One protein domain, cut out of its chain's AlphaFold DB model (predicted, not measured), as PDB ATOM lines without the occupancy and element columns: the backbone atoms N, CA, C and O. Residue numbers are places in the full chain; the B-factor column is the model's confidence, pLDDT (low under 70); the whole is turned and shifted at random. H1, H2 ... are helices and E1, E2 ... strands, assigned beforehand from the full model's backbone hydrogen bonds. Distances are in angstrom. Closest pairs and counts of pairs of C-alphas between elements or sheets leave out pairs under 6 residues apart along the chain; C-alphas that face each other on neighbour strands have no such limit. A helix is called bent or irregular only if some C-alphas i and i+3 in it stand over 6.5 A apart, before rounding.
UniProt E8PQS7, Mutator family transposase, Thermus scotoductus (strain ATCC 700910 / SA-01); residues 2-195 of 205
ATOM      1  N   ARG A   2     105.664 127.405 115.453       91.38
ATOM      2  CA  ARG A   2     106.766 128.348 115.152       91.38
ATOM      3  C   ARG A   2     108.159 127.837 115.531       91.38
ATOM      4  O   ARG A   2     109.084 128.011 114.751       91.38
ATOM      5  N   GLU A   3     108.299 127.148 116.660       94.31
ATOM      6  CA  GLU A   3     109.587 126.548 117.040       94.31
ATOM      7  C   GLU A   3     110.061 125.477 116.045       94.31
ATOM      8  O   GLU A   3     111.239 125.435 115.713       94.31
ATOM      9  N   LEU A   4     109.156 124.644 115.512       94.44
ATOM     10  CA  LEU A   4     109.504 123.650 114.484       94.44
ATOM     11  C   LEU A   4     110.020 124.336 113.218       94.44
ATOM     12  O   LEU A   4     111.014 123.910 112.633       94.44
ATOM     13  N   TRP A   5     109.373 125.438 112.837       93.56
ATOM     14  CA  TRP A   5     109.825 126.276 111.737       93.56
ATOM     15  C   TRP A   5     111.215 126.850 112.026       93.56
ATOM     16  O   TRP A   5     112.114 126.726 111.201       93.56
ATOM     17  N   GLN A   6     111.443 127.440 113.196       95.94
ATOM     18  CA  GLN A   6     112.754 127.994 113.561       95.94
ATOM     19  C   GLN A   6     113.862 126.930 113.558       95.94
ATOM     20  O   GLN A   6     114.969 127.218 113.119       95.94
ATOM     21  N   ARG A   7     113.541 125.687 113.932       96.44
ATOM     22  CA  ARG A   7     114.453 124.532 113.890       96.44
ATOM     23  C   ARG A   7     114.658 123.929 112.490       96.44
ATOM     24  O   ARG A   7     115.363 122.938 112.360       96.44
ATOM     25  N   GLY A   8     114.055 124.503 111.445       96.12
ATOM     26  CA  GLY A   8     114.317 124.135 110.047       96.12
ATOM     27  C   GLY A   8     113.281 123.222 109.386       96.12
ATOM     28  O   GLY A   8     113.419 122.914 108.202       96.12
ATOM     29  N   LEU A   9     112.201 122.830 110.074       95.81
ATOM     30  CA  LEU A   9     111.114 122.087 109.434       95.81
ATOM     31  C   LEU A   9     110.333 123.030 108.509       95.81
ATOM     32  O   LEU A   9     109.506 123.812 108.977       95.81
ATOM     33  N   ARG A  10     110.620 122.982 107.203       93.06
ATOM     34  CA  ARG A  10     110.056 123.893 106.184       93.06
ATOM     35  C   ARG A  10     108.916 123.284 105.378       93.06
ATOM     36  O   ARG A  10     107.933 123.964 105.103       93.06
ATOM     37  N   ARG A  11     109.054 122.017 104.983       94.06
ATOM     38  CA  ARG A  11     108.112 121.332 104.093       94.06
ATOM     39  C   ARG A  11     107.491 120.151 104.815       94.06
ATOM     40  O   ARG A  11     108.190 119.223 105.204       94.06
ATOM     41  N   VAL A  12     106.178 120.207 104.987       94.38
ATOM     42  CA  VAL A  12     105.388 119.158 105.633       94.38
ATOM     43  C   VAL A  12     104.239 118.767 104.717       94.38
ATOM     44  O   VAL A  12     103.536 119.627 104.182       94.38
ATOM     45  N   LEU A  13     104.052 117.462 104.524       91.94
ATOM     46  CA  LEU A  13     102.897 116.939 103.804       91.94
ATOM     47  C   LEU A  13     101.653 116.979 104.692       91.94
ATOM     48  O   LEU A  13     100.662 117.602 104.327       91.94
ATOM     49  N   LEU A  14     101.703 116.336 105.856       91.75
ATOM     50  CA  LEU A  14     100.528 116.113 106.687       91.75
ATOM     51  C   LEU A  14     100.833 116.341 108.161       91.75
ATOM     52  O   LEU A  14     101.781 115.772 108.697       91.75
ATOM     53  N   PHE A  15      99.971 117.105 108.818       93.62
ATOM     54  CA  PHE A  15      99.858 117.137 110.268       93.62
ATOM     55  C   PHE A  15      98.645 116.321 110.706       93.62
ATOM     56  O   PHE A  15      97.549 116.513 110.180       93.62
ATOM     57  N   ILE A  16      98.832 115.446 111.693       93.00
ATOM     58  CA  ILE A  16      97.747 114.693 112.328       93.00
ATOM     59  C   ILE A  16      97.666 115.130 113.786       93.00
ATOM     60  O   ILE A  16      98.644 115.009 114.520       93.00
ATOM     61  N   THR A  17      96.506 115.619 114.215       92.38
ATOM     62  CA  THR A  17      96.296 116.099 115.591       92.38
ATOM     63  C   THR A  17      95.027 115.507 116.187       92.38
ATOM     64  O   THR A  17      94.153 115.055 115.457       92.38
ATOM     65  N   ASP A  18      94.881 115.528 117.505       89.00
ATOM     66  CA  ASP A  18      93.689 115.044 118.225       89.00
ATOM     67  C   ASP A  18      92.381 115.791 117.892       89.00
ATOM     68  O   ASP A  18      91.301 115.270 118.164       89.00
ATOM     69  N   GLY A  19      92.470 116.951 117.238       83.00
ATOM     70  CA  GLY A  19      91.315 117.730 116.789       83.00
ATOM     71  C   GLY A  19      90.933 118.844 117.756       83.00
ATOM     72  O   GLY A  19      89.779 119.265 117.762       83.00
ATOM     73  N   LEU A  20      91.883 119.309 118.577       86.38
ATOM     74  CA  LEU A  20      91.690 120.486 119.418       86.38
ATOM     75  C   LEU A  20      91.258 121.712 118.588       86.38
ATOM     76  O   LEU A  20      91.830 121.953 117.516       86.38
ATOM     77  N   PRO A  21      90.291 122.509 119.082       86.56
ATOM     78  CA  PRO A  21      89.876 123.746 118.427       86.56
ATOM     79  C   PRO A  21      91.061 124.684 118.161       86.56
ATOM     80  O   PRO A  21      91.954 124.818 118.999       86.56
ATOM     81  N   GLY A  22      91.080 125.339 116.998       88.25
ATOM     82  CA  GLY A  22      92.137 126.285 116.622       88.25
ATOM     83  C   GLY A  22      93.407 125.647 116.041       88.25
ATOM     84  O   GLY A  22      94.318 126.365 115.620       88.25
ATOM     85  N   MET A  23      93.514 124.312 116.036       89.75
ATOM     86  CA  MET A  23      94.717 123.620 115.567       89.75
ATOM     87  C   MET A  23      94.905 123.747 114.052       89.75
ATOM     88  O   MET A  23      96.028 123.960 113.591       89.75
ATOM     89  N   GLU A  24      93.823 123.656 113.278       90.31
ATOM     90  CA  GLU A  24      93.877 123.823 111.825       90.31
ATOM     91  C   GLU A  24      94.364 125.228 111.455       90.31
ATOM     92  O   GLU A  24      95.288 125.381 110.653       90.31
ATOM     93  N   GLU A  25      93.808 126.257 112.091       92.38
ATOM     94  CA  GLU A  25      94.187 127.651 111.887       92.38
ATOM     95  C   GLU A  25      95.642 127.892 112.299       92.38
ATOM     96  O   GLU A  25      96.395 128.549 111.576       92.38
ATOM     97  N   ALA A  26      96.070 127.336 113.436       92.56
ATOM     98  CA  ALA A  26      97.444 127.454 113.913       92.56
ATOM     99  C   ALA A  26      98.453 126.790 112.964       92.56
ATOM    100  O   ALA A  26      99.530 127.348 112.732       92.56
ATOM    101  N   ILE A  27      98.111 125.627 112.398       93.62
ATOM    102  CA  ILE A  27      98.930 124.945 111.391       93.62
ATOM    103  C   ILE A  27      98.971 125.772 110.113       93.62
ATOM    104  O   ILE A  27     100.065 126.102 109.665       93.62
ATOM    105  N   ARG A  28      97.820 126.177 109.563       92.88
ATOM    106  CA  ARG A  28      97.742 126.944 108.306       92.88
ATOM    107  C   ARG A  28      98.498 128.271 108.370       92.88
ATOM    108  O   ARG A  28      99.079 128.682 107.373       92.88
ATOM    109  N   ARG A  29      98.549 128.922 109.538       95.19
ATOM    110  CA  ARG A  29      99.325 130.161 109.744       95.19
ATOM    111  C   ARG A  29     100.836 129.978 109.579       95.19
ATOM    112  O   ARG A  29     101.508 130.930 109.203       95.19
ATOM    113  N   VAL A  30     101.381 128.805 109.906       95.75
ATOM    114  CA  VAL A  30     102.836 128.541 109.855       95.75
ATOM    115  C   VAL A  30     103.212 127.682 108.645       95.75
ATOM    116  O   VAL A  30     104.258 127.885 108.039       95.75
ATOM    117  N   TYR A  31     102.344 126.744 108.276       95.62
ATOM    118  CA  TYR A  31     102.510 125.773 107.201       95.62
ATOM    119  C   TYR A  31     101.290 125.811 106.266       95.62
ATOM    120  O   TYR A  31     100.515 124.854 106.231       95.62
ATOM    121  N   PRO A  32     101.098 126.895 105.492       92.56
ATOM    122  CA  PRO A  32      99.892 127.098 104.683       92.56
ATOM    123  C   PRO A  32      99.687 126.034 103.598       92.56
ATOM    124  O   PRO A  32      98.560 125.790 103.180       92.56
ATOM    125  N   LEU A  33     100.770 125.389 103.152       91.69
ATOM    126  CA  LEU A  33     100.727 124.334 102.140       91.69
ATOM    127  C   LEU A  33     100.555 122.931 102.738       91.69
ATOM    128  O   LEU A  33     100.272 121.993 101.996       91.69
ATOM    129  N   ALA A  34     100.730 122.747 104.049       92.00
ATOM    130  CA  ALA A  34     100.580 121.435 104.667       92.00
ATOM    131  C   ALA A  34      99.101 121.055 104.798       92.00
ATOM    132  O   ALA A  34      98.246 121.882 105.110       92.00
ATOM    133  N   GLN A  35      98.797 119.773 104.602       90.62
ATOM    134  CA  GLN A  35      97.475 119.244 104.904       90.62
ATOM    135  C   GLN A  35      97.334 118.997 106.405       90.62
ATOM    136  O   GLN A  35      98.306 118.721 107.113       90.62
ATOM    137  N   TRP A  36      96.090 119.033 106.865       91.56
ATOM    138  CA  TRP A  36      95.721 118.701 108.229       91.56
ATOM    139  C   TRP A  36      94.701 117.563 108.255       91.56
ATOM    140  O   TRP A  36      93.788 117.500 107.422       91.56
ATOM    141  N   GLN A  37      94.893 116.663 109.215       92.50
ATOM    142  CA  GLN A  37      94.036 115.529 109.504       92.50
ATOM    143  C   GLN A  37      93.703 115.466 110.995       92.50
ATOM    144  O   GLN A  37      94.563 115.634 111.863       92.50
ATOM    145  N   VAL A  38      92.453 115.111 111.285       91.94
ATOM    146  CA  VAL A  38      92.036 114.733 112.638       91.94
ATOM    147  C   VAL A  38      92.423 113.279 112.898       91.94
ATOM    148  O   VAL A  38      92.231 112.389 112.069       91.94
ATOM    149  N   CYS A  39      92.969 113.022 114.078       92.69
ATOM    150  CA  CYS A  39      93.395 111.704 114.496       92.69
ATOM    151  C   CYS A  39      92.193 110.761 114.641       92.69
ATOM    152  O   CYS A  39      91.336 110.937 115.511       92.69
ATOM    153  N   VAL A  40      92.184 109.706 113.825       93.44
ATOM    154  CA  VAL A  40      91.127 108.688 113.801       93.44
ATOM    155  C   VAL A  40      90.960 108.024 115.169       93.44
ATOM    156  O   VAL A  40      89.838 107.884 115.643       93.44
ATOM    157  N   VAL A  41      92.057 107.667 115.845       92.94
ATOM    158  CA  VAL A  41      91.994 106.984 117.148       92.94
ATOM    159  C   VAL A  41      91.345 107.861 118.216       92.94
ATOM    160  O   VAL A  41      90.462 107.396 118.939       92.94
ATOM    161  N   HIS A  42      91.717 109.141 118.285       92.12
ATOM    162  CA  HIS A  42      91.102 110.081 119.223       92.12
ATOM    163  C   HIS A  42      89.618 110.293 118.911       92.12
ATOM    164  O   HIS A  42      88.798 110.280 119.831       92.12
ATOM    165  N   ARG A  43      89.247 110.392 117.627       92.94
ATOM    166  CA  ARG A  43      87.841 110.499 117.217       92.94
ATOM    167  C   ARG A  43      87.038 109.260 117.610       92.94
ATOM    168  O   ARG A  43      85.969 109.407 118.199       92.94
ATOM    169  N   VAL A  44      87.550 108.056 117.349       94.94
ATOM    170  CA  VAL A  44      86.905 106.790 117.744       94.94
ATOM    171  C   VAL A  44      86.758 106.718 119.261       94.94
ATOM    172  O   VAL A  44      85.665 106.471 119.758       94.94
ATOM    173  N   ARG A  45      87.821 107.004 120.019       93.00
ATOM    174  CA  ARG A  45      87.779 106.976 121.486       93.00
ATOM    175  C   ARG A  45      86.763 107.968 122.056       93.00
ATOM    176  O   ARG A  45      86.014 107.598 122.955       93.00
ATOM    177  N   SER A  46      86.729 109.192 121.531       92.88
ATOM    178  CA  SER A  46      85.741 110.208 121.914       92.88
ATOM    179  C   SER A  46      84.314 109.722 121.634       92.88
ATOM    180  O   SER A  46      83.459 109.755 122.515       92.88
ATOM    181  N   SER A  47      84.094 109.134 120.456       94.94
ATOM    182  CA  SER A  47      82.797 108.576 120.045       94.94
ATOM    183  C   SER A  47      82.322 107.466 120.989       94.94
ATOM    184  O   SER A  47      81.193 107.487 121.468       94.94
ATOM    185  N   LEU A  48      83.200 106.517 121.327       96.44
ATOM    186  CA  LEU A  48      82.864 105.399 122.216       96.44
ATOM    187  C   LEU A  48      82.617 105.832 123.670       96.44
ATOM    188  O   LEU A  48      81.897 105.148 124.404       96.44
ATOM    189  N   ALA A  49      83.200 106.956 124.096       94.94
ATOM    190  CA  ALA A  49      82.969 107.524 125.421       94.94
ATOM    191  C   ALA A  49      81.572 108.153 125.559       94.94
ATOM    192  O   ALA A  49      81.033 108.179 126.661       94.94
ATOM    193  N   GLN A  50      80.977 108.613 124.454       92.69
ATOM    194  CA  GLN A  50      79.674 109.291 124.426       92.69
ATOM    195  C   GLN A  50      78.472 108.339 124.339       92.69
ATOM    196  O   GLN A  50      77.332 108.777 124.475       92.69
ATOM    197  N   VAL A  51      78.702 107.041 124.119       96.19
ATOM    198  CA  VAL A  51      77.628 106.056 123.921       96.19
ATOM    199  C   VAL A  51      77.497 105.072 125.077       96.19
ATOM    200  O   VAL A  51      78.425 104.843 125.864       96.19
ATOM    201  N   ARG A  52      76.320 104.440 125.163       96.62
ATOM    202  CA  ARG A  52      76.025 103.405 126.163       96.62
ATOM    203  C   ARG A  52      76.948 102.202 125.977       96.62
ATOM    204  O   ARG A  52      77.228 101.793 124.854       96.62
ATOM    205  N   SER A  53      77.347 101.571 127.085       96.81
ATOM    206  CA  SER A  53      78.300 100.449 127.066       96.81
ATOM    207  C   SER A  53      77.886  99.310 126.127       96.81
ATOM    208  O   SER A  53      78.727  98.791 125.399       96.81
ATOM    209  N   ARG A  54      76.587  98.977 126.087       97.25
ATOM    210  CA  ARG A  54      76.030  97.917 125.227       97.25
ATOM    211  C   ARG A  54      76.199  98.170 123.724       97.25
ATOM    212  O   ARG A  54      76.228  97.225 122.954       97.25
ATOM    213  N   ASP A  55      76.318  99.432 123.318       97.31
ATOM    214  CA  ASP A  55      76.410  99.816 121.907       97.31
ATOM    215  C   ASP A  55      77.864  99.951 121.432       97.31
ATOM    216  O   ASP A  55      78.119  99.983 120.232       97.31
ATOM    217  N   ARG A  56      78.833 100.027 122.358       97.25
ATOM    218  CA  ARG A  56      80.235 100.344 122.040       97.25
ATOM    219  C   ARG A  56      80.865  99.367 121.056       97.25
ATOM    220  O   ARG A  56      81.616  99.801 120.192       97.25
ATOM    221  N   ALA A  57      80.593  98.071 121.199       97.44
ATOM    222  CA  ALA A  57      81.189  97.048 120.344       97.44
ATOM    223  C   ALA A  57      80.706  97.171 118.890       97.44
ATOM    224  O   ALA A  57      81.530  97.235 117.980       97.44
ATOM    225  N   LEU A  58      79.387  97.281 118.692       97.56
ATOM    226  CA  LEU A  58      78.779  97.446 117.370       97.56
ATOM    227  C   LEU A  58      79.200  98.772 116.735       97.56
ATOM    228  O   LEU A  58      79.703  98.790 115.616       97.56
ATOM    229  N   LEU A  59      79.129  99.870 117.492       97.56
ATOM    230  CA  LEU A  59      79.566 101.166 116.992       97.56
ATOM    231  C   LEU A  59      81.051 101.155 116.605       97.56
ATOM    232  O   LEU A  59      81.418 101.698 115.570       97.56
ATOM    233  N   ALA A  60      81.930 100.530 117.394       96.94
ATOM    234  CA  ALA A  60      83.348 100.434 117.048       96.94
ATOM    235  C   ALA A  60      83.577  99.695 115.718       96.94
ATOM    236  O   ALA A  60      84.479 100.066 114.964       96.94
ATOM    237  N   GLN A  61      82.769  98.673 115.423       97.44
ATOM    238  CA  GLN A  61      82.809  97.955 114.152       97.44
ATOM    239  C   GLN A  61      82.358  98.844 112.988       97.44
ATOM    240  O   GLN A  61      83.070  98.921 111.985       97.44
ATOM    241  N   ASP A  62      81.251  99.568 113.143       96.94
ATOM    242  CA  ASP A  62      80.740 100.473 112.106       96.94
ATOM    243  C   ASP A  62      81.721 101.617 111.827       96.94
ATOM    244  O   ASP A  62      82.068 101.895 110.677       96.94
ATOM    245  N   LEU A  63      82.282 102.213 112.885       96.44
ATOM    246  CA  LEU A  63      83.320 103.236 112.769       96.44
ATOM    247  C   LEU A  63      84.568 102.702 112.053       96.44
ATOM    248  O   LEU A  63      85.161 103.408 111.235       96.44
ATOM    249  N   LYS A  64      84.953 101.444 112.314       94.88
ATOM    250  CA  LYS A  64      86.055 100.772 111.611       94.88
ATOM    251  C   LYS A  64      85.785 100.603 110.122       94.88
ATOM    252  O   LYS A  64      86.740 100.687 109.349       94.88
ATOM    253  N   GLY A  65      84.527 100.425 109.721       93.62
ATOM    254  CA  GLY A  65      84.121 100.416 108.316       93.62
ATOM    255  C   GLY A  65      84.504 101.706 107.587       93.62
ATOM    256  O   GLY A  65      85.025 101.649 106.478       93.62
ATOM    257  N   ILE A  66      84.366 102.859 108.245       92.69
ATOM    258  CA  ILE A  66      84.636 104.177 107.650       92.69
ATOM    259  C   ILE A  66      86.130 104.376 107.384       92.69
ATOM    260  O   ILE A  66      86.567 104.555 106.248       92.69
ATOM    261  N   TYR A  67      86.960 104.330 108.430       90.56
ATOM    262  CA  TYR A  67      88.398 104.584 108.271       90.56
ATOM    263  C   TYR A  67      89.163 103.374 107.702       90.56
ATOM    264  O   TYR A  67      90.341 103.487 107.343       90.56
ATOM    265  N   GLY A  68      88.526 102.201 107.656       90.12
ATOM    266  CA  GLY A  68      89.033 100.973 107.049       90.12
ATOM    267  C   GLY A  68      88.697 100.800 105.568       90.12
ATOM    268  O   GLY A  68      89.318  99.946 104.944       90.12
ATOM    269  N   ALA A  69      87.789 101.607 105.015       90.00
ATOM    270  CA  ALA A  69      87.394 101.572 103.609       90.00
ATOM    271  C   ALA A  69      88.587 101.698 102.645       90.00
ATOM    272  O   ALA A  69      89.573 102.383 102.945       90.00
ATOM    273  N   ARG A  70      88.508 101.066 101.471       86.56
ATOM    274  CA  ARG A  70      89.591 101.038 100.470       86.56
ATOM    275  C   ARG A  70      89.573 102.237  99.529       86.56
ATOM    276  O   ARG A  70      90.558 102.485  98.849       86.56
ATOM    277  N   SER A  71      88.489 103.003  99.528       84.06
ATOM    278  CA  SER A  71      88.351 104.227  98.745       84.06
ATOM    279  C   SER A  71      87.580 105.289  99.526       84.06
ATOM    280  O   SER A  71      86.979 105.011 100.568       84.06
ATOM    281  N   ARG A  72      87.596 106.528  99.026       82.25
ATOM    282  CA  ARG A  72      86.749 107.596  99.567       82.25
ATOM    283  C   ARG A  72      85.263 107.283  99.394       82.25
ATOM    284  O   ARG A  72      84.498 107.570 100.302       82.25
ATOM    285  N   VAL A  73      84.879 106.699  98.259       86.19
ATOM    286  CA  VAL A  73      83.486 106.334  97.966       86.19
ATOM    287  C   VAL A  73      82.988 105.315  98.987       86.19
ATOM    288  O   VAL A  73      82.024 105.594  99.689       86.19
ATOM    289  N   GLU A  74      83.728 104.218  99.189       90.00
ATOM    290  CA  GLU A  74      83.392 103.205 100.201       90.00
ATOM    291  C   GLU A  74      83.314 103.813 101.621       90.00
ATOM    292  O   GLU A  74      82.516 103.380 102.454       90.00
ATOM    293  N   ALA A  75      84.151 104.817 101.920       90.75
ATOM    294  CA  ALA A  75      84.159 105.491 103.217       90.75
ATOM    295  C   ALA A  75      82.943 106.408 103.420       90.75
ATOM    296  O   ALA A  75      82.442 106.495 104.542       90.75
ATOM    297  N   LEU A  76      82.491 107.087 102.360       89.69
ATOM    298  CA  LEU A  76      81.260 107.874 102.376       89.69
ATOM    299  C   LEU A  76      80.074 106.943 102.594       89.69
ATOM    300  O   LEU A  76      79.420 107.082 103.616       89.69
ATOM    301  N   GLU A  77      79.935 105.885 101.792       93.75
ATOM    302  CA  GLU A  77      78.855 104.904 101.966       93.75
ATOM    303  C   GLU A  77      78.814 104.311 103.387       93.75
ATOM    304  O   GLU A  77      77.750 104.032 103.942       93.75
ATOM    305  N   ALA A  78      79.979 104.106 104.012       95.19
ATOM    306  CA  ALA A  78      80.059 103.677 105.406       95.19
ATOM    307  C   ALA A  78      79.561 104.747 106.396       95.19
ATOM    308  O   ALA A  78      78.977 104.392 107.419       95.19
ATOM    309  N   LEU A  79      79.773 106.036 106.114       94.88
ATOM    310  CA  LEU A  79      79.190 107.140 106.874       94.88
ATOM    311  C   LEU A  79      77.670 107.225 106.677       94.88
ATOM    312  O   LEU A  79      76.969 107.483 107.657       94.88
ATOM    313  N   GLU A  80      77.143 106.985 105.472       96.69
ATOM    314  CA  GLU A  80      75.690 106.874 105.265       96.69
ATOM    315  C   GLU A  80      75.097 105.740 106.111       96.69
ATOM    316  O   GLU A  80      74.173 105.976 106.889       96.69
ATOM    317  N   ARG A  81      75.694 104.541 106.070       97.06
ATOM    318  CA  ARG A  81      75.266 103.412 106.917       97.06
ATOM    319  C   ARG A  81      75.349 103.736 108.410       97.06
ATOM    320  O   ARG A  81      74.464 103.362 109.178       97.06
ATOM    321  N   LEU A  82      76.382 104.468 108.840       97.06
ATOM    322  CA  LEU A  82      76.497 104.939 110.224       97.06
ATOM    323  C   LEU A  82      75.321 105.853 110.597       97.06
ATOM    324  O   LEU A  82      74.769 105.735 111.693       97.06
ATOM    325  N   LYS A  83      74.941 106.767 109.697       96.75
ATOM    326  CA  LYS A  83      73.816 107.685 109.896       96.75
ATOM    327  C   LYS A  83      72.495 106.933 110.010       96.75
ATOM    328  O   LYS A  83      71.712 107.257 110.898       96.75
ATOM    329  N   GLU A  84      72.265 105.930 109.174       97.38
ATOM    330  CA  GLU A  84      71.065 105.090 109.234       97.38
ATOM    331  C   GLU A  84      70.990 104.300 110.548       97.38
ATOM    332  O   GLU A  84      69.969 104.326 111.234       97.38
ATOM    333  N   ALA A  85      72.091 103.659 110.947       96.88
ATOM    334  CA  ALA A  85      72.126 102.813 112.137       96.88
ATOM    335  C   ALA A  85      72.069 103.606 113.457       96.88
ATOM    336  O   ALA A  85      71.437 103.175 114.427       96.88
ATOM    337  N   TRP A  86      72.732 104.767 113.518       97.62
ATOM    338  CA  TRP A  86      72.966 105.486 114.776       97.62
ATOM    339  C   TRP A  86      72.394 106.899 114.821       97.62
ATOM    340  O   TRP A  86      72.321 107.467 115.910       97.62
ATOM    341  N   GLY A  87      71.946 107.469 113.702       96.06
ATOM    342  CA  GLY A  87      71.516 108.869 113.617       96.06
ATOM    343  C   GLY A  87      70.345 109.215 114.534       96.06
ATOM    344  O   GLY A  87      70.339 110.289 115.127       96.06
ATOM    345  N   ALA A  88      69.404 108.288 114.734       96.62
ATOM    346  CA  ALA A  88      68.283 108.490 115.654       96.62
ATOM    347  C   ALA A  88      68.709 108.460 117.134       96.62
ATOM    348  O   ALA A  88      68.151 109.173 117.964       96.62
ATOM    349  N   ARG A  89      69.697 107.625 117.483       96.56
ATOM    350  CA  ARG A  89      70.117 107.394 118.879       96.56
ATOM    351  C   ARG A  89      71.227 108.344 119.323       96.56
ATOM    352  O   ARG A  89      71.252 108.747 120.482       96.56
ATOM    353  N   TYR A  90      72.142 108.670 118.415       97.31
ATOM    354  CA  TYR A  90      73.351 109.454 118.661       97.31
ATOM    355  C   TYR A  90      73.558 110.517 117.562       97.31
ATOM    356  O   TYR A  90      74.589 110.506 116.882       97.31
ATOM    357  N   PRO A  91      72.612 111.460 117.380       95.88
ATOM    358  CA  PRO A  91      72.652 112.434 116.285       95.88
ATOM    359  C   PRO A  91      73.920 113.299 116.302       95.88
ATOM    360  O   PRO A  91      74.558 113.469 115.266       95.88
ATOM    361  N   SER A  92      74.349 113.778 117.475       94.12
ATOM    362  CA  SER A  92      75.561 114.601 117.614       94.12
ATOM    363  C   SER A  92      76.841 113.848 117.239       94.12
ATOM    364  O   SER A  92      77.770 114.437 116.694       94.12
ATOM    365  N   LEU A  93      76.896 112.537 117.509       95.06
ATOM    366  CA  LEU A  93      78.034 111.697 117.141       95.06
ATOM    367  C   LEU A  93      78.121 111.571 115.624       95.06
ATOM    368  O   LEU A  93      79.182 111.803 115.048       95.06
ATOM    369  N   VAL A  94      77.002 111.239 114.978       95.56
ATOM    370  CA  VAL A  94      76.933 111.115 113.519       95.56
ATOM    371  C   VAL A  94      77.261 112.448 112.845       95.56
ATOM    372  O   VAL A  94      78.080 112.468 111.929       95.56
ATOM    373  N   ALA A  95      76.704 113.559 113.337       94.44
ATOM    374  CA  ALA A  95      77.014 114.900 112.843       94.44
ATOM    375  C   ALA A  95      78.518 115.199 112.929       94.44
ATOM    376  O   ALA A  95      79.133 115.560 111.928       94.44
ATOM    377  N   ALA A  96      79.147 114.925 114.077       92.44
ATOM    378  CA  ALA A  96      80.580 115.138 114.250       92.44
ATOM    379  C   ALA A  96      81.426 114.306 113.270       92.44
ATOM    380  O   ALA A  96      82.445 114.794 112.778       92.44
ATOM    381  N   TRP A  97      81.038 113.063 112.968       93.75
ATOM    382  CA  TRP A  97      81.721 112.246 111.956       93.75
ATOM    383  C   TRP A  97      81.523 112.783 110.540       93.75
ATOM    384  O   TRP A  97      82.476 112.778 109.762       93.75
ATOM    385  N   TRP A  98      80.331 113.288 110.228       91.62
ATOM    386  CA  TRP A  98      80.018 113.879 108.931       91.62
ATOM    387  C   TRP A  98      80.814 115.161 108.681       91.62
ATOM    388  O   TRP A  98      81.550 115.257 107.697       91.62
ATOM    389  N   GLU A  99      80.752 116.102 109.621       90.19
ATOM    390  CA  GLU A  99      81.450 117.392 109.575       90.19
ATOM    391  C   GLU A  99      82.968 117.214 109.488       90.19
ATOM    392  O   GLU A  99      83.653 117.919 108.747       90.19
ATOM    393  N   ASN A 100      83.510 116.229 110.208       87.88
ATOM    394  CA  ASN A 100      84.947 115.978 110.240       87.88
ATOM    395  C   ASN A 100      85.415 114.973 109.180       87.88
ATOM    396  O   ASN A 100      86.616 114.720 109.101       87.88
ATOM    397  N   SER A 101      84.525 114.398 108.366       86.75
ATOM    398  CA  SER A 101      84.851 113.323 107.412       86.75
ATOM    399  C   SER A 101      86.004 113.698 106.475       86.75
ATOM    400  O   SER A 101      86.950 112.926 106.309       86.75
ATOM    401  N   GLY A 102      85.997 114.923 105.938       86.19
ATOM    402  CA  GLY A 102      87.056 115.430 105.064       86.19
ATOM    403  C   GLY A 102      88.417 115.569 105.755       86.19
ATOM    404  O   GLY A 102      89.452 115.335 105.129       86.19
ATOM    405  N   ALA A 103      88.435 115.918 107.044       86.50
ATOM    406  CA  ALA A 103      89.662 115.997 107.831       86.50
ATOM    407  C   ALA A 103      90.116 114.610 108.320       86.50
ATOM    408  O   ALA A 103      91.307 114.324 108.317       86.50
ATOM    409  N   LEU A 104      89.193 113.722 108.697       85.50
ATOM    410  CA  LEU A 104      89.483 112.358 109.161       85.50
ATOM    411  C   LEU A 104      90.048 111.475 108.050       85.50
ATOM    412  O   LEU A 104      90.958 110.684 108.283       85.50
ATOM    413  N   LEU A 105      89.509 111.618 106.841       84.62
ATOM    414  CA  LEU A 105      89.859 110.811 105.676       84.62
ATOM    415  C   LEU A 105      90.849 111.522 104.753       84.62
ATOM    416  O   LEU A 105      91.017 111.108 103.611       84.62
ATOM    417  N   ARG A 106      91.528 112.572 105.232       85.31
ATOM    418  CA  ARG A 106      92.459 113.379 104.428       85.31
ATOM    419  C   ARG A 106      93.540 112.540 103.744       85.31
ATOM    420  O   ARG A 106      93.934 112.852 102.629       85.31
ATOM    421  N   PHE A 107      93.982 111.460 104.383       76.81
ATOM    422  CA  PHE A 107      94.957 110.529 103.817       76.81
ATOM    423  C   PHE A 107      94.445 109.732 102.599       76.81
ATOM    424  O   PHE A 107      95.253 109.173 101.865       76.81
ATOM    425  N   LYS A 108      93.127 109.685 102.365       78.12
ATOM    426  CA  LYS A 108      92.470 109.053 101.203       78.12
ATOM    427  C   LYS A 108      92.087 110.062 100.113       78.12
ATOM    428  O   LYS A 108      91.191 109.791  99.320       78.12
ATOM    429  N   VAL A 109      92.623 111.280 100.193       64.94
ATOM    430  CA  VAL A 109      92.246 112.379  99.311       64.94
ATOM    431  C   VAL A 109      93.506 113.079  98.834       64.94
ATOM    432  O   VAL A 109      94.119 113.858  99.575       64.94
ATOM    433  N   ALA A 110      93.845 112.852  97.570       55.41
ATOM    434  CA  ALA A 110      94.715 113.747  96.825       55.41
ATOM    435  C   ALA A 110      94.213 115.208  96.970       55.41
ATOM    436  O   ALA A 110      93.014 115.473  96.830       55.41
ATOM    437  N   PRO A 111      95.075 116.188  97.304       52.59
ATOM    438  CA  PRO A 111      94.733 117.600  97.161       52.59
ATOM    439  C   PRO A 111      94.206 117.899  95.757       52.59
ATOM    440  O   PRO A 111      94.597 117.243  94.796       52.59
ATOM    441  N   LEU A 112      93.363 118.928  95.640       43.56
ATOM    442  CA  LEU A 112      92.893 119.424  94.349       43.56
ATOM    443  C   LEU A 112      94.108 119.694  93.437       43.56
ATOM    444  O   LEU A 112      94.926 120.558  93.758       43.56
ATOM    445  N   GLY A 113      94.231 118.930  92.350       42.88
ATOM    446  CA  GLY A 113      95.329 119.037  91.388       42.88
ATOM    447  C   GLY A 113      96.522 118.091  91.584       42.88
ATOM    448  O   GLY A 113      97.419 118.165  90.760       42.88
ATOM    449  N   LEU A 114      96.546 117.213  92.602       47.97
ATOM    450  CA  LEU A 114      97.523 116.109  92.657       47.97
ATOM    451  C   LEU A 114      96.928 114.828  92.058       47.97
ATOM    452  O   LEU A 114      95.751 114.527  92.258       47.97
ATOM    453  N   THR A 115      97.770 114.029  91.408       48.03
ATOM    454  CA  THR A 115      97.382 112.767  90.751       48.03
ATOM    455  C   THR A 115      97.262 111.576  91.720       48.03
ATOM    456  O   THR A 115      96.763 110.522  91.332       48.03
ATOM    457  N   TYR A 116      97.704 111.709  92.983       51.56
ATOM    458  CA  TYR A 116      97.899 110.562  93.885       51.56
ATOM    459  C   TYR A 116      97.349 110.767  95.307       51.56
ATOM    460  O   TYR A 116      97.621 111.774  95.969       51.56
ATOM    461  N   ASP A 117      96.630 109.756  95.803       72.31
ATOM    462  CA  ASP A 117      96.352 109.563  97.229       72.31
ATOM    463  C   ASP A 117      97.646 109.240  97.995       72.31
ATOM    464  O   ASP A 117      98.634 108.795  97.405       72.31
ATOM    465  N   TYR A 118      97.653 109.391  99.331       86.81
ATOM    466  CA  TYR A 118      98.758 108.809 100.099       86.81
ATOM    467  C   TYR A 118      98.796 107.301  99.832       86.81
ATOM    468  O   TYR A 118      97.742 106.659  99.905       86.81
ATOM    469  N   PRO A 119      99.980 106.715  99.588       88.88
ATOM    470  CA  PRO A 119     100.103 105.293  99.307       88.88
ATOM    471  C   PRO A 119      99.397 104.436 100.361       88.88
ATOM    472  O   PRO A 119      99.581 104.641 101.564       88.88
ATOM    473  N   GLN A 120      98.603 103.455  99.918       87.56
ATOM    474  CA  GLN A 120      97.774 102.634 100.816       87.56
ATOM    475  C   GLN A 120      98.593 101.915 101.893       87.56
ATOM    476  O   GLN A 120      98.119 101.715 103.013       87.56
ATOM    477  N   VAL A 121      99.854 101.597 101.591       90.25
ATOM    478  CA  VAL A 121     100.802 101.003 102.540       90.25
ATOM    479  C   VAL A 121     101.050 101.879 103.775       90.25
ATOM    480  O   VAL A 121     101.368 101.362 104.844       90.25
ATOM    481  N   LEU A 122     100.830 103.196 103.669       90.69
ATOM    482  CA  LEU A 122     100.958 104.143 104.777       90.69
ATOM    483  C   LEU A 122      99.694 104.255 105.628       90.69
ATOM    484  O   LEU A 122      99.769 104.667 106.786       90.69
ATOM    485  N   TRP A 123      98.526 103.889 105.097       90.81
ATOM    486  CA  TRP A 123      97.242 104.098 105.769       90.81
ATOM    487  C   TRP A 123      97.160 103.474 107.168       90.81
ATOM    488  O   TRP A 123      96.611 104.128 108.057       90.81
ATOM    489  N   PRO A 124      97.706 102.265 107.433       89.75
ATOM    490  CA  PRO A 124      97.764 101.724 108.789       89.75
ATOM    491  C   PRO A 124      98.478 102.647 109.784       89.75
ATOM    492  O   PRO A 124      98.039 102.735 110.928       89.75
ATOM    493  N   TYR A 125      99.524 103.357 109.354       90.12
ATOM    494  CA  TYR A 125     100.265 104.300 110.194       90.12
ATOM    495  C   TYR A 125      99.528 105.636 110.337       90.12
ATOM    496  O   TYR A 125      99.476 106.183 111.432       90.12
ATOM    497  N   LEU A 126      98.890 106.131 109.272       90.44
ATOM    498  CA  LEU A 126      98.169 107.414 109.283       90.44
ATOM    499  C   LEU A 126      96.864 107.374 110.095       90.44
ATOM    500  O   LEU A 126      96.378 108.409 110.549       90.44
ATOM    501  N   ARG A 127      96.284 106.187 110.306       89.50
ATOM    502  CA  ARG A 127      95.066 105.998 111.116       89.50
ATOM    503  C   ARG A 127      95.323 105.416 112.508       89.50
ATOM    504  O   ARG A 127      94.366 105.187 113.240       89.50
ATOM    505  N   SER A 128      96.580 105.150 112.867       85.12
ATOM    506  CA  SER A 128      96.963 104.566 114.155       85.12
ATOM    507  C   SER A 128      97.854 105.510 114.950       85.12
ATOM    508  O   SER A 128      98.719 106.189 114.414       85.12
ATOM    509  N   THR A 129      97.687 105.496 116.264       83.31
ATOM    510  CA  THR A 129      98.535 106.210 117.224       83.31
ATOM    511  C   THR A 129      99.382 105.257 118.054       83.31
ATOM    512  O   THR A 129     100.030 105.701 118.994       83.31
ATOM    513  N   ASN A 130      99.443 103.964 117.709       81.44
ATOM    514  CA  ASN A 130     100.074 102.925 118.535       81.44
ATOM    515  C   ASN A 130     101.519 103.257 118.946       81.44
ATOM    516  O   ASN A 130     101.918 102.963 120.073       81.44
ATOM    517  N   LEU A 131     102.307 103.865 118.050       79.88
ATOM    518  CA  LEU A 131     103.686 104.271 118.349       79.88
ATOM    519  C   LEU A 131     103.723 105.352 119.443       79.88
ATOM    520  O   LEU A 131     104.425 105.200 120.443       79.88
ATOM    521  N   MET A 132     102.909 106.398 119.278       84.25
ATOM    522  CA  MET A 132     102.797 107.511 120.225       84.25
ATOM    523  C   MET A 132     102.160 107.068 121.544       84.25
ATOM    524  O   MET A 132     102.635 107.428 122.613       84.25
ATOM    525  N   GLU A 133     101.120 106.237 121.500       85.69
ATOM    526  CA  GLU A 133     100.457 105.715 122.696       85.69
ATOM    527  C   GLU A 133     101.373 104.820 123.518       85.69
ATOM    528  O   GLU A 133     101.341 104.883 124.745       85.69
ATOM    529  N   ARG A 134     102.216 104.009 122.865       86.62
ATOM    530  CA  ARG A 134     103.242 103.232 123.564       86.62
ATOM    531  C   ARG A 134     104.230 104.157 124.267       86.62
ATOM    532  O   ARG A 134     104.502 103.934 125.440       86.62
ATOM    533  N   PHE A 135     104.718 105.196 123.588       90.12
ATOM    534  CA  PHE A 135     105.600 106.193 124.196       90.12
ATOM    535  C   PHE A 135     104.949 106.864 125.416       90.12
ATOM    536  O   PHE A 135     105.493 106.811 126.518       90.12
ATOM    537  N   ILE A 136     103.733 107.393 125.252       89.38
ATOM    538  CA  ILE A 136     102.970 108.037 126.329       89.38
ATOM    539  C   ILE A 136     102.738 107.067 127.497       89.38
ATOM    540  O   ILE A 136     102.798 107.470 128.659       89.38
ATOM    541  N   ARG A 137     102.483 105.783 127.218       90.31
ATOM    542  CA  ARG A 137     102.311 104.752 128.248       90.31
ATOM    543  C   ARG A 137     103.588 104.531 129.055       90.31
ATOM    544  O   ARG A 137     103.486 104.428 130.275       90.31
ATOM    545  N   GLU A 138     104.755 104.484 128.415       90.38
ATOM    546  CA  GLU A 138     106.033 104.348 129.128       90.38
ATOM    547  C   GLU A 138     106.316 105.569 130.010       90.38
ATOM    548  O   GLU A 138     106.649 105.405 131.183       90.38
ATOM    549  N   VAL A 139     106.060 106.784 129.512       91.38
ATOM    550  CA  VAL A 139     106.183 108.010 130.321       91.38
ATOM    551  C   VAL A 139     105.259 107.949 131.544       91.38
ATOM    552  O   VAL A 139     105.712 108.142 132.671       91.38
ATOM    553  N   ARG A 140     103.979 107.588 131.358       90.69
ATOM    554  CA  ARG A 140     103.002 107.437 132.458       90.69
ATOM    555  C   ARG A 140     103.381 106.342 133.455       90.69
ATOM    556  O   ARG A 140     103.127 106.469 134.651       90.69
ATOM    557  N   ARG A 141     103.971 105.244 132.981       90.00
ATOM    558  CA  ARG A 141     104.501 104.192 133.855       90.00
ATOM    559  C   ARG A 141     105.657 104.739 134.690       90.00
ATOM    560  O   ARG A 141     105.682 104.526 135.899       90.00
ATOM    561  N   GLY A 142     106.574 105.470 134.059       87.69
ATOM    562  CA  GLY A 142     107.714 106.099 134.716       87.69
ATOM    563  C   GLY A 142     107.312 107.091 135.806       87.69
ATOM    564  O   GLY A 142     107.954 107.102 136.861       87.69
ATOM    565  N   THR A 143     106.240 107.864 135.585       88.38
ATOM    566  CA  THR A 143     105.690 108.785 136.590       88.38
ATOM    567  C   THR A 143     104.998 108.032 137.722       88.38
ATOM    568  O   THR A 143     105.274 108.323 138.878       88.38
ATOM    569  N   LYS A 144     104.181 107.011 137.422       87.81
ATOM    570  CA  LYS A 144     103.462 106.220 138.440       87.81
ATOM    571  C   LYS A 144     104.398 105.468 139.392       87.81
ATOM    572  O   LYS A 144     104.126 105.367 140.578       87.81
ATOM    573  N   VAL A 145     105.519 104.944 138.896       87.31
ATOM    574  CA  VAL A 145     106.529 104.269 139.740       87.31
ATOM    575  C   VAL A 145     107.218 105.249 140.706       87.31
ATOM    576  O   VAL A 145     107.745 104.847 141.743       87.31
ATOM    577  N   ARG A 146     107.231 106.539 140.365       82.56
ATOM    578  CA  ARG A 146     107.882 107.620 141.118       82.56
ATOM    579  C   ARG A 146     106.864 108.574 141.734       82.56
ATOM    580  O   ARG A 146     107.176 109.746 141.943       82.56
ATOM    581  N   ASP A 147     105.660 108.079 141.992       76.31
ATOM    582  CA  ASP A 147     104.583 108.882 142.554       76.31
ATOM    583  C   ASP A 147     105.028 109.522 143.878       76.31
ATOM    584  O   ASP A 147     105.717 108.884 144.676       76.31
ATOM    585  N   HIS A 148     104.728 110.810 144.051       76.50
ATOM    586  CA  HIS A 148     105.203 111.659 145.158       76.50
ATOM    587  C   HIS A 148     106.734 111.804 145.327       76.50
ATOM    588  O   HIS A 148     107.186 112.365 146.322       76.50
ATOM    589  N   LYS A 149     107.558 111.352 144.368       81.62
ATOM    590  CA  LYS A 149     109.034 111.466 144.431       81.62
ATOM    591  C   LYS A 149     109.610 112.620 143.610       81.62
ATOM    592  O   LYS A 149     110.822 112.828 143.619       81.62
ATOM    593  N   PHE A 150     108.778 113.348 142.866       86.25
ATOM    594  CA  PHE A 150     109.230 114.507 142.099       86.25
ATOM    595  C   PHE A 150     109.272 115.751 142.996       86.25
ATOM    596  O   PHE A 150     108.225 116.161 143.490       86.25
ATOM    597  N   PRO A 151     110.444 116.388 143.179       83.50
ATOM    598  CA  PRO A 151     110.569 117.555 144.054       83.50
ATOM    599  C   PRO A 151     109.919 118.817 143.464       83.50
ATOM    600  O   PRO A 151     109.515 119.707 144.205       83.50
ATOM    601  N   LYS A 152     109.833 118.913 142.128       88.06
ATOM    602  CA  LYS A 152     109.208 120.009 141.369       88.06
ATOM    603  C   LYS A 152     108.579 119.455 140.090       88.06
ATOM    604  O   LYS A 152     109.048 118.438 139.579       88.06
ATOM    605  N   GLY A 153     107.591 120.153 139.526       84.31
ATOM    606  CA  GLY A 153     106.959 119.760 138.257       84.31
ATOM    607  C   GLY A 153     107.962 119.606 137.104       84.31
ATOM    608  O   GLY A 153     107.891 118.647 136.341       84.31
ATOM    609  N   GLU A 154     108.973 120.474 137.046       89.19
ATOM    610  CA  GLU A 154     110.029 120.430 136.026       89.19
ATOM    611  C   GLU A 154     110.890 119.162 136.084       89.19
ATOM    612  O   GLU A 154     111.440 118.735 135.072       89.19
ATOM    613  N   ALA A 155     110.975 118.499 137.243       87.62
ATOM    614  CA  ALA A 155     111.730 117.254 137.368       87.62
ATOM    615  C   ALA A 155     111.141 116.128 136.492       87.62
ATOM    616  O   ALA A 155     111.854 115.192 136.123       87.62
ATOM    617  N   VAL A 156     109.867 116.240 136.091       89.50
ATOM    618  CA  VAL A 156     109.226 115.333 135.129       89.50
ATOM    619  C   VAL A 156     109.854 115.458 133.736       89.50
ATOM    620  O   VAL A 156     109.930 114.458 133.021       89.50
ATOM    621  N   TYR A 157     110.388 116.626 133.354       91.69
ATOM    622  CA  TYR A 157     111.058 116.793 132.060       91.69
ATOM    623  C   TYR A 157     112.306 115.923 131.934       91.69
ATOM    624  O   TYR A 157     112.567 115.402 130.852       91.69
ATOM    625  N   LYS A 158     113.029 115.671 133.034       91.19
ATOM    626  CA  LYS A 158     114.162 114.735 133.025       91.19
ATOM    627  C   LYS A 158     113.709 113.310 132.711       91.19
ATOM    628  O   LYS A 158     114.360 112.619 131.934       91.19
ATOM    629  N   LEU A 159     112.583 112.871 133.279       91.25
ATOM    630  CA  LEU A 159     112.002 111.568 132.946       91.25
ATOM    631  C   LEU A 159     111.564 111.523 131.478       91.25
ATOM    632  O   LEU A 159     111.861 110.551 130.792       91.25
ATOM    633  N   LEU A 160     110.882 112.571 131.003       92.75
ATOM    634  CA  LEU A 160     110.453 112.667 129.611       92.75
ATOM    635  C   LEU A 160     111.654 112.568 128.659       92.75
ATOM    636  O   LEU A 160     111.607 111.787 127.714       92.75
ATOM    637  N   TYR A 161     112.731 113.306 128.938       94.12
ATOM    638  CA  TYR A 161     113.970 113.277 128.163       94.12
ATOM    639  C   TYR A 161     114.570 111.865 128.107       94.12
ATOM    640  O   TYR A 161     114.779 111.332 127.022       94.12
ATOM    641  N   LEU A 162     114.761 111.220 129.262       93.31
ATOM    642  CA  LEU A 162     115.360 109.882 129.335       93.31
ATOM    643  C   LEU A 162     114.519 108.810 128.628       93.31
ATOM    644  O   LEU A 162     115.066 107.934 127.960       93.31
ATOM    645  N   GLU A 163     113.190 108.865 128.755       92.75
ATOM    646  CA  GLU A 163     112.318 107.949 128.015       92.75
ATOM    647  C   GLU A 163     112.292 108.269 126.514       92.75
ATOM    648  O   GLU A 163     112.121 107.353 125.713       92.75
ATOM    649  N   SER A 164     112.502 109.528 126.111       93.31
ATOM    650  CA  SER A 164     112.623 109.908 124.696       93.31
ATOM    651  C   SER A 164     113.901 109.333 124.085       93.31
ATOM    652  O   SER A 164     113.817 108.633 123.083       93.31
ATOM    653  N   GLU A 165     115.051 109.506 124.742       94.19
ATOM    654  CA  GLU A 165     116.344 108.939 124.316       94.19
ATOM    655  C   GLU A 165     116.286 107.410 124.185       94.19
ATOM    656  O   GLU A 165     116.703 106.826 123.186       94.19
ATOM    657  N   ARG A 166     115.689 106.734 125.176       91.44
ATOM    658  CA  ARG A 166     115.517 105.274 125.145       91.44
ATOM    659  C   ARG A 166     114.674 104.816 123.954       91.44
ATOM    660  O   ARG A 166     114.894 103.726 123.422       91.44
ATOM    661  N   GLN A 167     113.652 105.583 123.594       90.00
ATOM    662  CA  GLN A 167     112.732 105.211 122.521       90.00
ATOM    663  C   GLN A 167     113.317 105.540 121.155       90.00
ATOM    664  O   GLN A 167     113.129 104.737 120.247       90.00
ATOM    665  N   GLU A 168     114.094 106.616 121.046       90.75
ATOM    666  CA  GLU A 168     114.890 106.930 119.860       90.75
ATOM    667  C   GLU A 168     115.818 105.761 119.502       90.75
ATOM    668  O   GLU A 168     115.763 105.260 118.381       90.75
ATOM    669  N   GLY A 169     116.554 105.213 120.480       90.38
ATOM    670  CA  GLY A 169     117.401 104.034 120.256       90.38
ATOM    671  C   GLY A 169     116.630 102.819 119.717       90.38
ATOM    672  O   GLY A 169     117.077 102.147 118.794       90.38
ATOM    673  N   ARG A 170     115.410 102.572 120.216       87.19
ATOM    674  CA  ARG A 170     114.539 101.491 119.710       87.19
ATOM    675  C   ARG A 170     113.950 101.785 118.331       87.19
ATOM    676  O   ARG A 170     113.591 100.856 117.608       87.19
ATOM    677  N   TRP A 171     113.727 103.055 118.003       88.06
ATOM    678  CA  TRP A 171     113.175 103.466 116.715       88.06
ATOM    679  C   TRP A 171     114.232 103.468 115.617       88.06
ATOM    680  O   TRP A 171     113.885 103.123 114.491       88.06
ATOM    681  N   ALA A 172     115.497 103.734 115.947       87.38
ATOM    682  CA  ALA A 172     116.619 103.659 115.011       87.38
ATOM    683  C   ALA A 172     116.743 102.274 114.343       87.38
ATOM    684  O   ALA A 172     117.030 102.172 113.152       87.38
ATOM    685  N   GLU A 173     116.452 101.203 115.082       86.56
ATOM    686  CA  GLU A 173     116.479  99.824 114.572       86.56
ATOM    687  C   GLU A 173     115.178  99.416 113.858       86.56
ATOM    688  O   GLU A 173     115.116  98.404 113.153       86.56
ATOM    689  N   ARG A 174     114.097 100.185 114.032       85.12
ATOM    690  CA  ARG A 174     112.765  99.806 113.562       85.12
ATOM    691  C   ARG A 174     112.510 100.316 112.151       85.12
ATOM    692  O   ARG A 174     112.359 101.510 111.922       85.12
ATOM    693  N   ARG A 175     112.253  99.393 111.223       86.12
ATOM    694  CA  ARG A 175     111.711  99.738 109.901       86.12
ATOM    695  C   ARG A 175     110.195  99.591 109.862       86.12
ATOM    696  O   ARG A 175     109.632  98.585 110.294       86.12
ATOM    697  N   LEU A 176     109.517 100.613 109.350       89.38
ATOM    698  CA  LEU A 176     108.090 100.544 109.057       89.38
ATOM    699  C   LEU A 176     107.900  99.834 107.712       89.38
ATOM    700  O   LEU A 176     108.457 100.253 106.697       89.38
ATOM    701  N   LYS A 177     107.118  98.750 107.714       89.81
ATOM    702  CA  LYS A 177     106.837  97.947 106.518       89.81
ATOM    703  C   LYS A 177     106.284  98.834 105.401       89.81
ATOM    704  O   LYS A 177     105.324  99.570 105.639       89.81
ATOM    705  N   GLY A 178     106.904  98.742 104.226       90.00
ATOM    706  CA  GLY A 178     106.502  99.424 102.998       90.00
ATOM    707  C   GLY A 178     106.698 100.940 102.964       90.00
ATOM    708  O   GLY A 178     106.335 101.569 101.981       90.00
ATOM    709  N   VAL A 179     107.292 101.554 103.997       89.75
ATOM    710  CA  VAL A 179     107.616 102.995 103.960       89.75
ATOM    711  C   VAL A 179     108.777 103.278 103.006       89.75
ATOM    712  O   VAL A 179     108.734 104.266 102.281       89.75
ATOM    713  N   ALA A 180     109.781 102.397 102.970       90.75
ATOM    714  CA  ALA A 180     110.922 102.535 102.062       90.75
ATOM    715  C   ALA A 180     110.492 102.505 100.584       90.75
ATOM    716  O   ALA A 180     110.985 103.290  99.785       90.75
ATOM    717  N   GLU A 181     109.515 101.657 100.247       91.88
ATOM    718  CA  GLU A 181     108.988 101.481  98.884       91.88
ATOM    719  C   GLU A 181     108.287 102.735  98.342       91.88
ATOM    720  O   GLU A 181     108.163 102.905  97.136       91.88
ATOM    721  N   VAL A 182     107.815 103.620  99.224       91.62
ATOM    722  CA  VAL A 182     107.023 104.799  98.840       91.62
ATOM    723  C   VAL A 182     107.736 106.118  99.102       91.62
ATOM    724  O   VAL A 182     107.127 107.182  98.984       91.62
ATOM    725  N   GLN A 183     109.019 106.071  99.459       91.38
ATOM    726  CA  GLN A 183     109.796 107.265  99.772       91.38
ATOM    727  C   GLN A 183     109.849 108.231  98.581       91.38
ATOM    728  O   GLN A 183     109.551 109.414  98.746       91.38
ATOM    729  N   GLU A 184     110.128 107.729  97.378       91.00
ATOM    730  CA  GLU A 184     110.162 108.546  96.160       91.00
ATOM    731  C   GLU A 184     108.805 109.185  95.851       91.00
ATOM    732  O   GLU A 184     108.736 110.354  95.473       91.00
ATOM    733  N   VAL A 185     107.709 108.454  96.087       90.38
ATOM    734  CA  VAL A 185     106.346 108.975  95.912       90.38
ATOM    735  C   VAL A 185     106.096 110.136  96.874       90.38
ATOM    736  O   VAL A 185     105.611 111.187  96.459       90.38
ATOM    737  N   LEU A 186     106.468 109.992  98.149       90.56
ATOM    738  CA  LEU A 186     106.327 111.059  99.146       90.56
ATOM    739  C   LEU A 186     107.188 112.284  98.811       90.56
ATOM    740  O   LEU A 186     106.745 113.420  98.993       90.56
ATOM    741  N   GLU A 187     108.400 112.073  98.304       91.19
ATOM    742  CA  GLU A 187     109.251 113.157  97.816       91.19
ATOM    743  C   GLU A 187     108.643 113.858  96.599       91.19
ATOM    744  O   GLU A 187     108.653 115.088  96.547       91.19
ATOM    745  N   GLY A 188     108.063 113.109  95.660       90.12
ATOM    746  CA  GLY A 188     107.307 113.649  94.530       90.12
ATOM    747  C   GLY A 188     106.136 114.516  94.993       90.12
ATOM    748  O   GLY A 188     106.049 115.682  94.609       90.12
ATOM    749  N   MET A 189     105.318 114.008  95.923       89.62
ATOM    750  CA  MET A 189     104.216 114.763  96.534       89.62
ATOM    751  C   MET A 189     104.705 116.058  97.203       89.62
ATOM    752  O   MET A 189     104.022 117.081  97.150       89.62
ATOM    753  N   LEU A 190     105.876 116.038  97.854       90.12
ATOM    754  CA  LEU A 190     106.487 117.232  98.447       90.12
ATOM    755  C   LEU A 190     106.945 118.227  97.381       90.12
ATOM    756  O   LEU A 190     106.708 119.424  97.535       90.12
ATOM    757  N   ARG A 191     107.610 117.755  96.322       90.44
ATOM    758  CA  ARG A 191     108.091 118.610  95.227       90.44
ATOM    759  C   ARG A 191     106.926 119.303  94.536       90.44
ATOM    760  O   ARG A 191     106.971 120.514  94.384       90.44
ATOM    761  N   GLU A 192     105.874 118.563  94.209       87.94
ATOM    762  CA  GLU A 192     104.682 119.091  93.543       87.94
ATOM    763  C   GLU A 192     103.941 120.108  94.425       87.94
ATOM    764  O   GLU A 192     103.619 121.213  93.995       87.94
ATOM    765  N   ARG A 193     103.746 119.789  95.711       88.62
ATOM    766  CA  ARG A 193     103.034 120.663  96.656       88.62
ATOM    767  C   ARG A 193     103.749 121.981  96.939       88.62
ATOM    768  O   ARG A 193     103.086 122.986  97.184       88.62
ATOM    769  N   TYR A 194     105.077 121.955  96.957       90.69
ATOM    770  CA  TYR A 194     105.922 123.115  97.238       90.69
ATOM    771  C   TYR A 194     106.579 123.681  95.970       90.69
ATOM    772  O   TYR A 194     107.500 124.493  96.078       90.69
ATOM    773  N   ALA A 195     106.122 123.271  94.781       88.31
ATOM    774  CA  ALA A 195     106.592 123.823  93.521       88.31
ATOM    775  C   ALA A 195     106.257 125.326  93.446       88.31
ATOM    776  O   ALA A 195     105.184 125.741  93.904       88.31
TER     777      ALA A 195
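Overview. This is residues 2 to 195 of the 205 residues of the protein "Mutator family transposase" of Thermus scotoductus (strain ATCC 700910 / SA-01) (UniProt E8PQS7). A small two-stranded sheet, E1 and E2, sits in the middle; on one side of it four helices, H3 to H6, stand in an up-and-down bundle, and on the other a helical hairpin, H8 and H9, spreads away from the bundle as the second arm of a V. H2 packs on the sheet, H10 lies beyond the end where the strands begin, and residues 147 to 155 stick out at the hairpin's tip. The printed part has 194 residues, with named elements in the order H1 E1 H2 E2 H3 H4 H5 H6 H7 H8 H9 H10; the sheet is parallel and the class mostly helix. It is only just compact, close to loose, with a radius of gyration of the C-alphas of 19.3 A and spans of 54 by 49 by 33 A.

Along the chain. H1 is residues 2 to 6, from C-alpha 2 at (106.766, 128.348, 115.152). E1 is residues 14 to 17, H2 23 to 30 and E2 35 to 38. H3 is residues 40 to 49, 14.2 A; H4 53 to 68, 22.7 A, with a kink of 27 degrees near residue 60; H5 72 to 86, 20.6 A; H6 91 to 104, 18.3 A. H7 is residues 120 to 126, H8 130 to 145, 22.2 A, and H9 155 to 172, 26.6 A. H10, residues 180 to 193, 20.5 A, ends at C-alpha 193 (103.034, 120.663, 96.656). H4, H6 and H10 are irregular, with C-alphas 54 and 57 7.2 A apart, 99 and 102 7.5 A, and 181 and 184 7.7 A; H7 only just, with 121 and 124 7.0 A apart.

Arrangement. E1 and E2 are parallel at 26 degrees, with N 15 and O 35 2.9 A apart, within hydrogen-bond range. E1, H2, E2 form a strand-helix-strand unit, two parallel neighbour strands with a helix between, its crossover right-handed. The closest C-alphas of E2 and H6 are Gln 37 and Ala 103, 4.7 A. The hairpin H4 and H5 touches at Ile 66 and Ala 75, C-alphas 4.6 A apart, at a shallow tilt of 17 degrees, opposite ways; H4 uses residues 62 to 68 alone. The hairpin H8 and H9 touches at Val 139 and Leu 160, C-alphas 6.4 A apart, at a steep tilt of 39 degrees. H1 is close to but not clearly touching H2, with C-alphas of Arg 2 and Val 30 6.6 A apart. H10 is apart from H9, and only just from H7, at 8.2 A. Every O i to N i+4 pair is within hydrogen-bond range in H1, H3, H5 and H8; the others have H2 3 of 4, H4 10 of 12, H6 8 of 10, H9 13 of 14, H10 8 of 10, and H7 1 of 3, beside 3 of 4 O i to N i+3 pairs.

Size, cuts and confidence. The C-alphas farthest apart, those of Gly 113 and Lys 149, are 55.3 A apart. The printed part has no cut. The link from H6 to H7 is long, 15 residues. Mean pLDDT of the printed part is 89.2; residues 109 to 116 are under 70.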